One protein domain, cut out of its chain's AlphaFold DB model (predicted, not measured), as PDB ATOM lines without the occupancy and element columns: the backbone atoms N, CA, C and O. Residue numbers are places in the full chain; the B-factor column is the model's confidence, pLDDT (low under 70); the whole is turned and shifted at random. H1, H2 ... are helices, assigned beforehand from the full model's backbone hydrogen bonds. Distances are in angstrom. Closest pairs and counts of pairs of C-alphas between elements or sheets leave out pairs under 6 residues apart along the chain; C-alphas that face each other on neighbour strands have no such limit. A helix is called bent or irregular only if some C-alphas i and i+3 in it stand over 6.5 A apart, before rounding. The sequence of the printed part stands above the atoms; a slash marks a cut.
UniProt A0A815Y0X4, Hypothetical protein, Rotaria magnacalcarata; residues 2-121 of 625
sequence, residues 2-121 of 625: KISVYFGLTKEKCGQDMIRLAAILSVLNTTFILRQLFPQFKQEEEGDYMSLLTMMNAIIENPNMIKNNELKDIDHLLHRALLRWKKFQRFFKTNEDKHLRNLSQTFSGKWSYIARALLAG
ATOM      1  N   LYS A   2     278.191 346.503 169.821       92.06
ATOM      2  CA  LYS A   2     276.868 345.963 170.243       92.06
ATOM      3  C   LYS A   2     276.553 344.603 169.599       92.06
ATOM      4  O   LYS A   2     276.228 343.657 170.308       92.06
ATOM      5  N   ILE A   3     276.725 344.510 168.277       94.62
ATOM      6  CA  ILE A   3     276.558 343.266 167.507       94.62
ATOM      7  C   ILE A   3     277.537 342.194 168.000       94.62
ATOM      8  O   ILE A   3     277.139 341.059 168.241       94.62
ATOM      9  N   SER A   4     278.791 342.577 168.251       95.94
ATOM     10  CA  SER A   4     279.815 341.666 168.762       95.94
ATOM     11  C   SER A   4     279.455 341.067 170.125       95.94
ATOM     12  O   SER A   4     279.603 339.870 170.332       95.94
ATOM     13  N   VAL A   5     278.922 341.874 171.051       95.94
ATOM     14  CA  VAL A   5     278.441 341.388 172.356       95.94
ATOM     15  C   VAL A   5     277.274 340.421 172.176       95.94
ATOM     16  O   VAL A   5     277.255 339.370 172.810       95.94
ATOM     17  N   TYR A   6     276.326 340.739 171.294       95.50
ATOM     18  CA  TYR A   6     275.198 339.853 171.005       95.50
ATOM     19  C   TYR A   6     275.654 338.490 170.461       95.50
ATOM     20  O   TYR A   6     275.179 337.455 170.930       95.50
ATOM     21  N   PHE A   7     276.616 338.466 169.536       95.75
ATOM     22  CA  PHE A   7     277.202 337.220 169.028       95.75
ATOM     23  C   PHE A   7     277.989 336.456 170.098       95.75
ATOM     24  O   PHE A   7     277.867 335.235 170.191       95.75
ATOM     25  N   GLY A   8     278.739 337.162 170.948       96.19
ATOM     26  CA  GLY A   8     279.437 336.552 172.080       96.19
ATOM     27  C   GLY A   8     278.491 335.870 173.068       96.19
ATOM     28  O   GLY A   8     278.777 334.773 173.543       96.19
ATOM     29  N   LEU A   9     277.336 336.491 173.327       94.44
ATOM     30  CA  LEU A   9     276.282 335.932 174.173       94.44
ATOM     31  C   LEU A   9     275.635 334.703 173.533       94.44
ATOM     32  O   LEU A   9     275.487 333.683 174.193       94.44
ATOM     33  N   THR A  10     275.226 334.804 172.270       94.00
ATOM     34  CA  THR A  10     274.298 333.837 171.661       94.00
ATOM     35  C   THR A  10     274.971 332.710 170.882       94.00
ATOM     36  O   THR A  10     274.389 331.633 170.784       94.00
ATOM     37  N   LYS A  11     276.177 332.922 170.339       94.06
ATOM     38  CA  LYS A  11     276.858 331.948 169.467       94.06
ATOM     39  C   LYS A  11     278.199 331.473 170.015       94.06
ATOM     40  O   LYS A  11     278.426 330.271 170.106       94.06
ATOM     41  N   GLU A  12     279.068 332.398 170.418       93.12
ATOM     42  CA  GLU A  12     280.474 332.076 170.724       93.12
ATOM     43  C   GLU A  12     280.737 331.719 172.197       93.12
ATOM     44  O   GLU A  12     281.860 331.371 172.553       93.12
ATOM     45  N   LYS A  13     279.711 331.765 173.063       93.00
ATOM     46  CA  LYS A  13     279.802 331.431 174.502       93.00
ATOM     47  C   LYS A  13     280.901 332.215 175.248       93.00
ATOM     48  O   LYS A  13     281.508 331.707 176.188       93.00
ATOM     49  N   CYS A  14     281.138 333.461 174.840       96.56
ATOM     50  CA  CYS A  14     282.111 334.388 175.427       96.56
ATOM     51  C   CYS A  14     281.421 335.669 175.936       96.56
ATOM     52  O   CYS A  14     281.958 336.777 175.864       96.56
ATOM     53  N   GLY A  15     280.183 335.544 176.427       95.81
ATOM     54  CA  GLY A  15     279.331 336.676 176.787       95.81
ATOM     55  C   GLY A  15     279.965 337.612 177.815       95.81
ATOM     56  O   GLY A  15     279.980 338.829 177.625       95.81
ATOM     57  N   GLN A  16     280.537 337.057 178.882       95.94
ATOM     58  CA  GLN A  16     281.183 337.827 179.940       95.94
ATOM     59  C   GLN A  16     282.450 338.533 179.439       95.94
ATOM     60  O   GLN A  16     282.646 339.707 179.765       95.94
ATOM     61  N   ASP A  17     283.257 337.858 178.610       97.38
ATOM     62  CA  ASP A  17     284.454 338.423 177.970       97.38
ATOM     63  C   ASP A  17     284.087 339.674 177.163       97.38
ATOM     64  O   ASP A  17     284.630 340.763 177.369       97.38
ATOM     65  N   MET A  18     283.073 339.545 176.302       97.31
ATOM     66  CA  MET A  18     282.618 340.625 175.431       97.31
ATOM     67  C   MET A  18     282.008 341.796 176.203       97.31
ATOM     68  O   MET A  18     282.194 342.949 175.810       97.31
ATOM     69  N   ILE A  19     281.308 341.544 177.315       96.62
ATOM     70  CA  ILE A  19     280.771 342.615 178.170       96.62
ATOM     71  C   ILE A  19     281.910 343.372 178.874       96.62
ATOM     72  O   ILE A  19     281.856 344.604 178.953       96.62
ATOM     73  N   ARG A  20     282.947 342.673 179.362       96.62
ATOM     74  CA  ARG A  20     284.136 343.302 179.971       96.62
ATOM     75  C   ARG A  20     284.886 344.155 178.950       96.62
ATOM     76  O   ARG A  20     285.146 345.329 179.218       96.62
ATOM     77  N   LEU A  21     285.127 343.616 177.755       96.50
ATOM     78  CA  LEU A  21     285.728 344.352 176.639       96.50
ATOM     79  C   LEU A  21     284.901 345.576 176.242       96.50
ATOM     80  O   LEU A  21     285.440 346.669 176.087       96.50
ATOM     81  N   ALA A  22     283.579 345.436 176.127       96.06
ATOM     82  CA  ALA A  22     282.699 346.560 175.822       96.06
ATOM     83  C   ALA A  22     282.747 347.647 176.906       96.06
ATOM     84  O   ALA A  22     282.668 348.833 176.581       96.06
ATOM     85  N   ALA A  23     282.894 347.274 178.182       96.06
ATOM     86  CA  ALA A  23     283.009 348.236 179.273       96.06
ATOM     87  C   ALA A  23     284.262 349.104 179.122       96.06
ATOM     88  O   ALA A  23     284.137 350.331 179.106       96.06
ATOM     89  N   ILE A  24     285.431 348.481 178.945       95.19
ATOM     90  CA  ILE A  24     286.699 349.203 178.819       95.19
ATOM     91  C   ILE A  24     286.800 349.974 177.498       95.19
ATOM     92  O   ILE A  24     287.058 351.175 177.510       95.19
ATOM     93  N   LEU A  25     286.478 349.350 176.362       93.88
ATOM     94  CA  LEU A  25     286.546 350.006 175.052       93.88
ATOM     95  C   LEU A  25     285.565 351.185 174.936       93.88
ATOM     96  O   LEU A  25     285.859 352.155 174.249       93.88
ATOM     97  N   SER A  26     284.433 351.176 175.653       92.12
ATOM     98  CA  SER A  26     283.510 352.327 175.661       92.12
ATOM     99  C   SER A  26     284.056 353.583 176.352       92.12
ATOM    100  O   SER A  26     283.425 354.636 176.269       92.12
ATOM    101  N   VAL A  27     285.176 353.461 177.068       91.88
ATOM    102  CA  VAL A  27     285.866 354.561 177.757       91.88
ATOM    103  C   VAL A  27     287.117 354.989 176.993       91.88
ATOM    104  O   VAL A  27     287.492 356.159 177.035       91.88
ATOM    105  N   LEU A  28     287.764 354.052 176.299       89.19
ATOM    106  CA  LEU A  28     289.009 354.298 175.587       89.19
ATOM    107  C   LEU A  28     288.769 354.904 174.202       89.19
ATOM    108  O   LEU A  28     288.043 354.332 173.383       89.19
ATOM    109  N   ASN A  29     289.470 356.011 173.941       79.38
ATOM    110  CA  ASN A  29     289.472 356.721 172.658       79.38
ATOM    111  C   ASN A  29     290.836 356.669 171.940       79.38
ATOM    112  O   ASN A  29     290.928 357.066 170.783       79.38
ATOM    113  N   THR A  30     291.903 356.217 172.613       80.00
ATOM    114  CA  THR A  30     293.259 356.104 172.047       80.00
ATOM    115  C   THR A  30     293.984 354.873 172.594       80.00
ATOM    116  O   THR A  30     293.692 354.399 173.693       80.00
ATOM    117  N   THR A  31     294.979 354.385 171.854       83.44
ATOM    118  CA  THR A  31     295.853 353.262 172.236       83.44
ATOM    119  C   THR A  31     296.894 353.620 173.303       83.44
ATOM    120  O   THR A  31     297.678 352.761 173.693       83.44
ATOM    121  N   PHE A  32     296.910 354.857 173.824       82.50
ATOM    122  CA  PHE A  32     297.913 355.319 174.799       82.50
ATOM    123  C   PHE A  32     298.019 354.404 176.024       82.50
ATOM    124  O   PHE A  32     299.123 354.119 176.486       82.50
ATOM    125  N   ILE A  33     296.878 353.889 176.491       85.44
ATOM    126  CA  ILE A  33     296.809 352.965 177.625       85.44
ATOM    127  C   ILE A  33     297.707 351.736 177.442       85.44
ATOM    128  O   ILE A  33     298.300 351.273 178.407       85.44
ATOM    129  N   LEU A  34     297.873 351.253 176.207       88.31
ATOM    130  CA  LEU A  34     298.645 350.051 175.893       88.31
ATOM    131  C   LEU A  34     300.146 350.233 176.158       88.31
ATOM    132  O   LEU A  34     300.825 349.278 176.532       88.31
ATOM    133  N   ARG A  35     300.666 351.467 176.045       84.12
ATOM    134  CA  ARG A  35     302.066 351.772 176.397       84.12
ATOM    135  C   ARG A  35     302.319 351.672 177.895       84.12
ATOM    136  O   ARG A  35     303.418 351.308 178.289       84.12
ATOM    137  N   GLN A  36     301.297 351.989 178.685       83.62
ATOM    138  CA  GLN A  36     301.344 352.025 180.145       83.62
ATOM    139  C   GLN A  36     300.994 350.673 180.780       83.62
ATOM    140  O   GLN A  36     301.042 350.536 181.999       83.62
ATOM    141  N   LEU A  37     300.625 349.665 179.980       84.56
ATOM    142  CA  LEU A  37     300.381 348.322 180.498       84.56
ATOM    143  C   LEU A  37     301.685 347.678 180.965       84.56
ATOM    144  O   LEU A  37     302.693 347.688 180.250       84.56
ATOM    145  N   PHE A  38     301.627 347.028 182.125       84.94
ATOM    146  CA  PHE A  38     302.693 346.144 182.577       84.94
ATOM    147  C   PHE A  38     302.884 344.965 181.616       84.94
ATOM    148  O   PHE A  38     301.896 344.481 181.053       84.94
ATOM    149  N   PRO A  39     304.122 344.456 181.466       86.88
ATOM    150  CA  PRO A  39     304.419 343.325 180.591       86.88
ATOM    151  C   PRO A  39     303.508 342.113 180.820       86.88
ATOM    152  O   PRO A  39     303.026 341.541 179.854       86.88
ATOM    153  N   GLN A  40     303.166 341.791 182.074       88.88
ATOM    154  CA  GLN A  40     302.294 340.651 182.399       88.88
ATOM    155  C   GLN A  40     300.878 340.726 181.800       88.88
ATOM    156  O   GLN A  40     300.190 339.713 181.712       88.88
ATOM    157  N   PHE A  41     300.417 341.921 181.420       90.50
ATOM    158  CA  PHE A  41     299.115 342.105 180.784       90.50
ATOM    159  C   PHE A  41     299.205 342.137 179.265       90.50
ATOM    160  O   PHE A  41     298.173 342.018 178.616       90.50
ATOM    161  N   LYS A  42     300.395 342.311 178.684       90.50
ATOM    162  CA  LYS A  42     300.558 342.391 177.234       90.50
ATOM    163  C   LYS A  42     300.434 340.997 176.629       90.50
ATOM    164  O   LYS A  42     301.155 340.081 176.998       90.50
ATOM    165  N   GLN A  43     299.492 340.856 175.706       91.19
ATOM    166  CA  GLN A  43     299.250 339.644 174.933       91.19
ATOM    167  C   GLN A  43     299.772 339.881 173.520       91.19
ATOM    168  O   GLN A  43     299.074 340.439 172.677       91.19
ATOM    169  N   GLU A  44     301.029 339.516 173.284       85.38
ATOM    170  CA  GLU A  44     301.748 339.895 172.063       85.38
ATOM    171  C   GLU A  44     301.244 339.151 170.821       85.38
ATOM    172  O   GLU A  44     301.264 339.727 169.740       85.38
ATOM    173  N   GLU A  45     300.737 337.919 170.960       87.88
ATOM    174  CA  GLU A  45     300.228 337.121 169.830       87.88
ATOM    175  C   GLU A  45     298.762 337.423 169.489       87.88
ATOM    176  O   GLU A  45     298.385 337.501 168.318       87.88
ATOM    177  N   GLU A  46     297.920 337.600 170.508       92.44
ATOM    178  CA  GLU A  46     296.471 337.790 170.353       92.44
ATOM    179  C   GLU A  46     296.099 339.270 170.166       92.44
ATOM    180  O   GLU A  46     295.154 339.604 169.443       92.44
ATOM    181  N   GLY A  47     296.873 340.171 170.777       94.25
ATOM    182  CA  GLY A  47     296.799 341.613 170.591       94.25
ATOM    183  C   GLY A  47     296.100 342.392 171.706       94.25
ATOM    184  O   GLY A  47     295.982 341.987 172.870       94.25
ATOM    185  N   ASP A  48     295.628 343.580 171.339       95.44
ATOM    186  CA  ASP A  48     295.212 344.622 172.277       95.44
ATOM    187  C   ASP A  48     293.935 344.247 173.026       95.44
ATOM    188  O   ASP A  48     293.793 344.569 174.204       95.44
ATOM    189  N   TYR A  49     293.007 343.548 172.368       96.06
ATOM    190  CA  TYR A  49     291.764 343.105 172.999       96.06
ATOM    191  C   TYR A  49     292.050 342.199 174.194       96.06
ATOM    192  O   TYR A  49     291.558 342.454 175.292       96.06
ATOM    193  N   MET A  50     292.887 341.182 174.007       96.69
ATOM    194  CA  MET A  50     293.221 340.244 175.075       96.69
ATOM    195  C   MET A  50     294.052 340.912 176.162       96.69
ATOM    196  O   MET A  50     293.786 340.704 177.343       96.69
ATOM    197  N   SER A  51     294.942 341.833 175.789       95.38
ATOM    198  CA  SER A  51     295.685 342.638 176.762       95.38
ATOM    199  C   SER A  51     294.764 343.456 177.680       95.38
ATOM    200  O   SER A  51     294.907 343.464 178.906       95.38
ATOM    201  N   LEU A  52     293.760 344.114 177.093       95.50
ATOM    202  CA  LEU A  52     292.756 344.876 177.833       95.50
ATOM    203  C   LEU A  52     291.846 343.974 178.676       95.50
ATOM    204  O   LEU A  52     291.471 344.368 179.781       95.50
ATOM    205  N   LEU A  53     291.490 342.785 178.182       96.31
ATOM    206  CA  LEU A  53     290.677 341.821 178.924       96.31
ATOM    207  C   LEU A  53     291.425 341.284 180.148       96.31
ATOM    208  O   LEU A  53     290.863 341.304 181.241       96.31
ATOM    209  N   THR A  54     292.684 340.870 179.996       95.38
ATOM    210  CA  THR A  54     293.518 340.369 181.099       95.38
ATOM    211  C   THR A  54     293.693 341.435 182.177       95.38
ATOM    212  O   THR A  54     293.456 341.161 183.355       95.38
ATOM    213  N   MET A  55     293.997 342.676 181.783       93.12
ATOM    214  CA  MET A  55     294.053 343.797 182.727       93.12
ATOM    215  C   MET A  55     292.701 344.013 183.423       93.12
ATOM    216  O   MET A  55     292.643 344.169 184.643       93.12
ATOM    217  N   MET A  56     291.598 344.025 182.669       94.12
ATOM    218  CA  MET A  56     290.268 344.249 183.237       94.12
ATOM    219  C   MET A  56     289.874 343.140 184.223       94.12
ATOM    220  O   MET A  56     289.260 343.432 185.248       94.12
ATOM    221  N   ASN A  57     290.244 341.887 183.948       94.19
ATOM    222  CA  ASN A  57     290.012 340.755 184.845       94.19
ATOM    223  C   ASN A  57     290.760 340.945 186.170       94.19
ATOM    224  O   ASN A  57     290.128 340.895 187.224       94.19
ATOM    225  N   ALA A  58     292.050 341.291 186.111       92.06
ATOM    226  CA  ALA A  58     292.859 341.560 187.299       92.06
ATOM    227  C   ALA A  58     292.288 342.715 188.144       92.06
ATOM    228  O   ALA A  58     292.192 342.615 189.365       92.06
ATOM    229  N   ILE A  59     291.820 343.792 187.503       90.69
ATOM    230  CA  ILE A  59     291.188 344.932 188.189       90.69
ATOM    231  C   ILE A  59     289.858 344.543 188.849       90.69
ATOM    232  O   ILE A  59     289.521 345.055 189.917       90.69
ATOM    233  N   ILE A  60     289.061 343.686 188.206       92.06
ATOM    234  CA  ILE A  60     287.790 343.215 188.769       92.06
ATOM    235  C   ILE A  60     288.042 342.345 190.007       92.06
ATOM    236  O   ILE A  60     287.307 342.480 190.986       92.06
ATOM    237  N   GLU A  61     289.061 341.487 189.966       91.69
ATOM    238  CA  GLU A  61     289.456 340.609 191.074       91.69
ATOM    239  C   GLU A  61     290.085 341.390 192.232       91.69
ATOM    240  O   GLU A  61     289.754 341.148 193.392       91.69
ATOM    241  N   ASN A  62     290.928 342.380 191.928       88.94
ATOM    242  CA  ASN A  62     291.571 343.233 192.918       88.94
ATOM    243  C   ASN A  62     291.465 344.729 192.551       88.94
ATOM    244  O   ASN A  62     292.401 345.320 192.004       88.94
ATOM    245  N   PRO A  63     290.360 345.405 192.924       84.69
ATOM    246  CA  PRO A  63     290.169 346.827 192.628       84.69
ATOM    247  C   PRO A  63     291.216 347.763 193.252       84.69
ATOM    248  O   PRO A  63     291.360 348.900 192.799       84.69
ATOM    249  N   ASN A  64     291.945 347.313 194.283       82.38
ATOM    250  CA  ASN A  64     293.007 348.101 194.913       82.38
ATOM    251  C   ASN A  64     294.252 348.225 194.022       82.38
ATOM    252  O   ASN A  64     295.048 349.134 194.245       82.38
ATOM    253  N   MET A  65     294.382 347.409 192.967       79.50
ATOM    254  CA  MET A  65     295.449 347.556 191.967       79.50
ATOM    255  C   MET A  65     295.442 348.934 191.295       79.50
ATOM    256  O   MET A  65     296.500 349.451 190.959       79.50
ATOM    257  N   ILE A  66     294.275 349.580 191.165       77.44
ATOM    258  CA  ILE A  66     294.192 350.951 190.631       77.44
ATOM    259  C   ILE A  66     294.846 351.962 191.597       77.44
ATOM    260  O   ILE A  66     295.398 352.967 191.161       77.44
ATOM    261  N   LYS A  67     294.805 351.704 192.913       68.69
ATOM    262  CA  LYS A  67     295.244 352.642 193.961       68.69
ATOM    263  C   LYS A  67     296.734 352.548 194.305       68.69
ATOM    264  O   LYS A  67     297.283 353.516 194.823       68.69
ATOM    265  N   ASN A  68     297.396 351.427 194.023       62.19
ATOM    266  CA  ASN A  68     298.763 351.140 194.484       62.19
ATOM    267  C   ASN A  68     299.881 351.832 193.669       62.19
ATOM    268  O   ASN A  68     300.945 351.264 193.472       62.19
ATOM    269  N   ASN A  69     299.685 353.075 193.214       58.06
ATOM    270  CA  ASN A  69     300.655 353.898 192.462       58.06
ATOM    271  C   ASN A  69     301.149 353.360 191.098       58.06
ATOM    272  O   ASN A  69     301.821 354.101 190.387       58.06
ATOM    273  N   GLU A  70     300.795 352.141 190.703       60.12
ATOM    274  CA  GLU A  70     301.333 351.460 189.518       60.12
ATOM    275  C   GLU A  70     300.706 351.900 188.174       60.12
ATOM    276  O   GLU A  70     301.344 351.770 187.137       60.12
ATOM    277  N   LEU A  71     299.496 352.478 188.168       67.75
ATOM    278  CA  LEU A  71     298.769 352.895 186.948       67.75
ATOM    279  C   LEU A  71     298.243 354.344 187.017       67.75
ATOM    280  O   LEU A  71     297.200 354.652 186.435       67.75
ATOM    281  N   LYS A  72     298.936 355.238 187.743       67.69
ATOM    282  CA  LYS A  72     298.459 356.610 188.036       67.69
ATOM    283  C   LYS A  72     297.996 357.384 186.806       67.69
ATOM    284  O   LYS A  72     296.950 358.014 186.851       67.69
ATOM    285  N   ASP A  73     298.724 357.291 185.699       72.38
ATOM    286  CA  ASP A  73     298.442 358.103 184.509       72.38
ATOM    287  C   ASP A  73     297.161 357.679 183.765       72.38
ATOM    288  O   ASP A  73     296.658 358.407 182.906       72.38
ATOM    289  N   ILE A  74     296.609 356.505 184.089       80.88
ATOM    290  CA  ILE A  74     295.405 355.945 183.455       80.88
ATOM    291  C   ILE A  74     294.298 355.589 184.462       80.88
ATOM    292  O   ILE A  74     293.262 355.045 184.074       80.88
ATOM    293  N   ASP A  75     294.480 355.917 185.742       84.75
ATOM    294  CA  ASP A  75     293.599 355.544 186.855       84.75
ATOM    295  C   ASP A  75     292.128 355.945 186.631       84.75
ATOM    296  O   ASP A  75     291.203 355.153 186.827       84.75
ATOM    297  N   HIS A  76     291.904 357.152 186.121       86.62
ATOM    298  CA  HIS A  76     290.606 357.740 185.852       86.62
ATOM    299  C   HIS A  76     289.875 356.993 184.731       86.62
ATOM    300  O   HIS A  76     288.651 356.835 184.794       86.62
ATOM    301  N   LEU A  77     290.600 356.491 183.723       88.81
ATOM    302  CA  LEU A  77     290.035 355.656 182.659       88.81
ATOM    303  C   LEU A  77     289.636 354.290 183.216       88.81
ATOM    304  O   LEU A  77     288.526 353.824 182.955       88.81
ATOM    305  N   LEU A  78     290.497 353.680 184.032       89.50
ATOM    306  CA  LEU A  78     290.241 352.378 184.647       89.50
ATOM    307  C   LEU A  78     289.066 352.429 185.629       89.50
ATOM    308  O   LEU A  78     288.188 351.564 185.592       89.50
ATOM    309  N   HIS A  79     288.967 353.480 186.446       90.06
ATOM    310  CA  HIS A  79     287.820 353.697 187.325       90.06
ATOM    311  C   HIS A  79     286.514 353.859 186.540       90.06
ATOM    312  O   HIS A  79     285.505 353.238 186.890       90.06
ATOM    313  N   ARG A  80     286.520 354.631 185.446       92.94
ATOM    314  CA  ARG A  80     285.352 354.763 184.559       92.94
ATOM    315  C   ARG A  80     284.975 353.429 183.912       92.94
ATOM    316  O   ARG A  80     283.790 353.095 183.881       92.94
ATOM    317  N   ALA A  81     285.954 352.652 183.448       93.62
ATOM    318  CA  ALA A  81     285.729 351.325 182.877       93.62
ATOM    319  C   ALA A  81     285.120 350.361 183.908       93.62
ATOM    320  O   ALA A  81     284.140 349.676 183.610       93.62
ATOM    321  N   LEU A  82     285.619 350.366 185.149       93.94
ATOM    322  CA  LEU A  82     285.090 349.549 186.242       93.94
ATOM    323  C   LEU A  82     283.655 349.943 186.624       93.94
ATOM    324  O   LEU A  82     282.807 349.073 186.833       93.94
ATOM    325  N   LEU A  83     283.347 351.242 186.682       94.44
ATOM    326  CA  LEU A  83     281.979 351.730 186.901       94.44
ATOM    327  C   LEU A  83     281.042 351.303 185.765       94.44
ATOM    328  O   LEU A  83     279.920 350.852 186.018       94.44
ATOM    329  N   ARG A  84     281.507 351.391 184.513       95.50
ATOM    330  CA  ARG A  84     280.757 350.936 183.338       95.50
ATOM    331  C   ARG A  84     280.491 349.433 183.391       95.50
ATOM    332  O   ARG A  84     279.353 349.020 183.166       95.50
ATOM    333  N   TRP A  85     281.495 348.636 183.749       95.69
ATOM    334  CA  TRP A  85     281.355 347.197 183.961       95.69
ATOM    335  C   TRP A  85     280.306 346.886 185.028       95.69
ATOM    336  O   TRP A  85     279.381 346.126 184.756       95.69
ATOM    337  N   LYS A  86     280.371 347.526 186.203       95.12
ATOM    338  CA  LYS A  86     279.372 347.345 187.274       95.12
ATOM    339  C   LYS A  86     277.953 347.663 186.794       95.12
ATOM    340  O   LYS A  86     277.014 346.947 187.144       95.12
ATOM    341  N   LYS A  87     277.787 348.698 185.961       95.69
ATOM    342  CA  LYS A  87     276.492 349.040 185.349       95.69
ATOM    343  C   LYS A  87     275.998 347.938 184.406       95.69
ATOM    344  O   LYS A  87     274.842 347.539 184.516       95.69
ATOM    345  N   PHE A  88     276.854 347.430 183.518       94.56
ATOM    346  CA  PHE A  88     276.495 346.322 182.625       94.56
ATOM    347  C   PHE A  88     276.194 345.037 183.398       94.56
ATOM    348  O   PHE A  88     275.176 344.398 183.151       94.56
ATOM    349  N   GLN A  89     277.016 344.697 184.389       93.50
ATOM    350  CA  GLN A  89     276.807 343.525 185.230       93.50
ATOM    351  C   GLN A  89     275.472 343.602 185.981       93.50
ATOM    352  O   GLN A  89     274.747 342.612 186.025       93.50
ATOM    353  N   ARG A  90     275.119 344.769 186.543       94.44
ATOM    354  CA  ARG A  90     273.813 344.977 187.185       94.44
ATOM    355  C   ARG A  90     272.677 344.776 186.186       94.44
ATOM    356  O   ARG A  90     271.785 343.992 186.478       94.44
ATOM    357  N   PHE A  91     272.755 345.413 185.016       93.75
ATOM    358  CA  PHE A  91     271.753 345.281 183.954       93.75
ATOM    359  C   PHE A  91     271.498 343.817 183.572       93.75
ATOM    360  O   PHE A  91     270.350 343.382 183.547       93.75
ATOM    361  N   PHE A  92     272.556 343.038 183.326       92.62
ATOM    362  CA  PHE A  92     272.400 341.631 182.963       92.62
ATOM    363  C   PHE A  92     271.927 340.767 184.132       92.62
ATOM    364  O   PHE A  92     271.127 339.871 183.907       92.62
ATOM    365  N   LYS A  93     272.343 341.035 185.379       90.62
ATOM    366  CA  LYS A  93     271.868 340.285 186.559       90.62
ATOM    367  C   LYS A  93     270.380 340.506 186.847       90.62
ATOM    368  O   LYS A  93     269.703 339.570 187.268       90.62
ATOM    369  N   THR A  94     269.870 341.716 186.628       91.00
ATOM    370  CA  THR A  94     268.464 342.066 186.890       91.00
ATOM    371  C   THR A  94     267.552 341.860 185.682       91.00
ATOM    372  O   THR A  94     266.369 342.153 185.784       91.00
ATOM    373  N   ASN A  95     268.073 341.384 184.548       89.62
ATOM    374  CA  ASN A  95     267.272 341.154 183.348       89.62
ATOM    375  C   ASN A  95     266.214 340.068 183.603       89.62
ATOM    376  O   ASN A  95     266.538 339.047 184.202       89.62
ATOM    377  N   GLU A  96     264.969 340.272 183.180       91.44
ATOM    378  CA  GLU A  96     263.881 339.307 183.398       91.44
ATOM    379  C   GLU A  96     264.130 337.982 182.659       91.44
ATOM    380  O   GLU A  96     263.837 336.908 183.191       91.44
ATOM    381  N   ASP A  97     264.794 338.034 181.501       92.62
ATOM    382  CA  ASP A  97     265.161 336.860 180.716       92.62
ATOM    383  C   ASP A  97     266.284 336.056 181.402       92.62
ATOM    384  O   ASP A  97     267.469 336.412 181.389       92.62
ATOM    385  N   LYS A  98     265.905 334.917 182.001       91.75
ATOM    386  CA  LYS A  98     266.828 333.967 182.643       91.75
ATOM    387  C   LYS A  98     267.866 333.408 181.665       91.75
ATOM    388  O   LYS A  98     269.004 333.175 182.077       91.75
ATOM    389  N   HIS A  99     267.503 333.202 180.403       91.44
ATOM    390  CA  HIS A  99     268.417 332.689 179.391       91.44
ATOM    391  C   HIS A  99     269.509 333.715 179.084       91.44
ATOM    392  O   HIS A  99     270.694 333.402 179.220       91.44
ATOM    393  N   LEU A 100     269.133 334.965 178.798       89.19
ATOM    394  CA  LEU A 100     270.089 336.051 178.562       89.19
ATOM    395  C   LEU A 100     270.996 336.300 179.779       89.19
ATOM    396  O   LEU A 100     272.201 336.530 179.630       89.19
ATOM    397  N   ARG A 101     270.438 336.188 180.992       92.38
ATOM    398  CA  ARG A 101     271.197 336.221 182.252       92.38
ATOM    399  C   ARG A 101     272.310 335.179 182.260       92.38
ATOM    400  O   ARG A 101     273.460 335.532 182.514       92.38
ATOM    401  N   ASN A 102     271.987 333.925 181.954       92.31
ATOM    402  CA  ASN A 102     272.949 332.826 181.951       92.31
ATOM    403  C   ASN A 102     274.023 333.027 180.875       92.31
ATOM    404  O   ASN A 102     275.209 332.899 181.170       92.31
ATOM    405  N   LEU A 103     273.627 333.428 179.662       93.56
ATOM    406  CA  LEU A 103     274.568 333.722 178.577       93.56
ATOM    407  C   LEU A 103     275.562 334.827 178.964       93.56
ATOM    408  O   LEU A 103     276.751 334.714 178.674       93.56
ATOM    409  N   SER A 104     275.119 335.857 179.693       93.56
ATOM    410  CA  SER A 104     275.989 336.955 180.151       93.56
ATOM    411  C   SER A 104     277.077 336.547 181.149       93.56
ATOM    412  O   SER A 104     278.032 337.297 181.346       93.56
ATOM    413  N   GLN A 105     276.934 335.382 181.789       92.81
ATOM    414  CA  GLN A 105     277.920 334.844 182.730       92.81
ATOM    415  C   GLN A 105     278.898 333.864 182.068       92.81
ATOM    416  O   GLN A 105     279.808 333.384 182.736       92.81
ATOM    417  N   THR A 106     278.735 333.557 180.775       93.69
ATOM    418  CA  THR A 106     279.647 332.649 180.067       93.69
ATOM    419  C   THR A 106     281.014 333.302 179.871       93.69
ATOM    420  O   THR A 106     281.124 334.360 179.255       93.69
ATOM    421  N   PHE A 107     282.054 332.677 180.414       93.81
ATOM    422  CA  PHE A 107     283.440 333.113 180.295       93.81
ATOM    423  C   PHE A 107     284.220 332.054 179.534       93.81
ATOM    424  O   PHE A 107     284.210 330.884 179.918       93.81
ATOM    425  N   SER A 108     284.879 332.463 178.457       93.31
ATOM    426  CA  SER A 108     285.688 331.560 177.651       93.31
ATOM    427  C   SER A 108     287.176 331.739 177.919       93.31
ATOM    428  O   SER A 108     287.909 330.753 177.910       93.31
ATOM    429  N   GLY A 109     287.618 332.987 178.126       92.06
ATOM    430  CA  GLY A 109     289.032 333.347 178.219       92.06
ATOM    431  C   GLY A 109     289.852 333.047 176.956       92.06
ATOM    432  O   GLY A 109     291.073 333.129 177.016       92.06
ATOM    433  N   LYS A 110     289.222 332.677 175.830       95.44
ATOM    434  CA  LYS A 110     289.921 332.260 174.604       95.44
ATOM    435  C   LYS A 110     289.724 333.271 173.485       95.44
ATOM    436  O   LYS A 110     288.586 333.548 173.088       95.44
ATOM    437  N   TRP A 111     290.831 333.725 172.902       96.19
ATOM    438  CA  TRP A 111     290.816 334.694 171.812       96.19
ATOM    439  C   TRP A 111     289.975 334.253 170.612       96.19
ATOM    440  O   TRP A 111     289.214 335.057 170.094       96.19
ATOM    441  N   SER A 112     289.993 332.974 170.217       95.75
ATOM    442  CA  SER A 112     289.232 332.494 169.050       95.75
ATOM    443  C   SER A 112     287.723 332.783 169.126       95.75
ATOM    444  O   SER A 112     287.111 333.146 168.124       95.75
ATOM    445  N   TYR A 113     287.111 332.640 170.309       96.56
ATOM    446  CA  TYR A 113     285.682 332.927 170.503       96.56
ATOM    447  C   TYR A 113     285.412 334.436 170.502       96.56
ATOM    448  O   TYR A 113     284.426 334.905 169.935       96.56
ATOM    449  N   ILE A 114     286.309 335.209 171.115       97.19
ATOM    450  CA  ILE A 114     286.234 336.672 171.168       97.19
ATOM    451  C   ILE A 114     286.419 337.267 169.766       97.19
ATOM    452  O   ILE A 114     285.641 338.127 169.362       97.19
ATOM    453  N   ALA A 115     287.389 336.781 168.993       96.38
ATOM    454  CA  ALA A 115     287.681 337.215 167.633       96.38
ATOM    455  C   ALA A 115     286.493 336.981 166.693       96.38
ATOM    456  O   ALA A 115     286.083 337.905 165.995       96.38
ATOM    457  N   ARG A 116     285.876 335.789 166.722       96.12
ATOM    458  CA  ARG A 116     284.661 335.502 165.934       96.12
ATOM    459  C   ARG A 116     283.480 336.383 166.339       96.12
ATOM    460  O   ARG A 116     282.769 336.900 165.478       96.12
ATOM    461  N   ALA A 117     283.310 336.641 167.636       96.56
ATOM    462  CA  ALA A 117     282.311 337.593 168.109       96.56
ATOM    463  C   ALA A 117     282.612 339.028 167.630       96.56
ATOM    464  O   ALA A 117     281.708 339.737 167.190       96.56
ATOM    465  N   LEU A 118     283.871 339.471 167.670       96.31
ATOM    466  CA  LEU A 118     284.292 340.783 167.168       96.31
ATOM    467  C   LEU A 118     284.030 340.919 165.667       96.31
ATOM    468  O   LEU A 118     283.401 341.905 165.279       96.31
ATOM    469  N   LEU A 119     284.411 339.917 164.868       95.19
ATOM    470  CA  LEU A 119     284.180 339.856 163.421       95.19
ATOM    471  C   LEU A 119     282.712 340.073 163.061       95.19
ATOM    472  O   LEU A 119     282.424 340.829 162.144       95.19
ATOM    473  N   ALA A 120     281.770 339.520 163.826       93.25
ATOM    474  CA  ALA A 120     280.347 339.722 163.562       93.25
ATOM    475  C   ALA A 120     279.897 341.196 163.617       93.25
ATOM    476  O   ALA A 120     278.905 341.558 162.993       93.25
ATOM    477  N   GLY A 121     280.594 342.048 164.377       91.50
ATOM    478  CA  GLY A 121     280.247 343.465 164.525       91.50
ATOM    479  C   GLY A 121     281.284 344.454 164.004       91.50
ATOM    480  O   GLY A 121     281.101 345.642 164.265       91.50
TER     481      GLY A 121
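Overview. This is residues 2 to 121 of the 625 residues of the protein "Hypothetical protein" of Rotaria magnacalcarata (UniProt A0A815Y0X4). The short helix H2 lies in the middle of a helical body, with the long helix H6 packing on it and H4 crossing it nearly at right angles. H1 folds back beside H2 as a hairpin, with H8 packing on H1 and H7 joining them at one end of the body, while the small helices H3 and H5 and the unnamed residues 36 to 47 lie towards the other end. The printed part has 120 residues, with eight named helices in the order H1 to H8 and no named strand, and its class is all helix. It is compact, with a radius of gyration of the C-alphas of 14.1 A, and spans 41 by 31 by 23 A.

Along the chain. The longest helix, H6, is residues 72 to 93, 31.2 A from C-alpha 72 at (298.459, 356.610, 188.036) to C-alpha 93 at (271.868, 340.285, 186.559). It is irregular: C-alphas 73 and 76 are 8.0 A apart. H4 is residues 48 to 61, 20.1 A long. H2, residues 15 to 25, measures 15.3 A, and H1, residues 2 to 10, measures 12.5 A and begins at C-alpha 2 (276.868, 345.963, 170.243). H7 is residues 98 to 104, 10.0 A. H8, residues 111 to 121, is 15.5 A long and ends at C-alpha 121 (280.247, 343.465, 164.525). H3 is residues 32 to 35, 5.7 A. H5, residues 63 to 66, is neither bent nor irregular, but only just: C-alphas 63 and 66 are 6.1 A apart.

Arrangement. H6 touches the hub, H2, with residues 78 to 88 alone, opposite ways at a steep tilt of 38 degrees, only just past shallow; the closest C-alphas, of Ile 24 and Ala 81, are 4.7 A apart. H2 and H4 touch about perpendicular, at 79 degrees, closest at the C-alphas of Leu 21 and Leu 53, 6.0 A. H1 and H2 are a hairpin at a shallow tilt of 19 degrees, with C-alphas of Leu 9 and Gly 15 closest, 4.1 A. H8 touches H1 at a steep tilt of 50 degrees, closest at the C-alphas of Ser 4 and Gly 121, 4.6 A. H6, with residues 92 to 93 alone, makes a hairpin with H7, where the C-alphas of Phe 92 and Arg 101 are closest, 5.6 A. H5 touches H6, closest at the C-alphas of Ile 66 and Asp 75, 6.0 A. H3 touches no helix; the closest C-alphas of H3 and H6, of Ile 33 and Ile 74, are 6.7 A apart. H6 and H8 are apart. Every O i to N i+4 pair is within hydrogen-bond range in H1, H2, H4 and H7, against 16 of 18 in H6 and 6 of 7 in H8; H3 and H5 are too short for such a pair.

Size, cuts and confidence. The two C-alphas farthest apart, of Asn 69 and Asp 97, are 41.1 A apart. The printed part has no cut, and the link from H3 to H4, 12 residues, is long. The mean pLDDT of the printed part is 90.4; residues 67 to 72 are under 70.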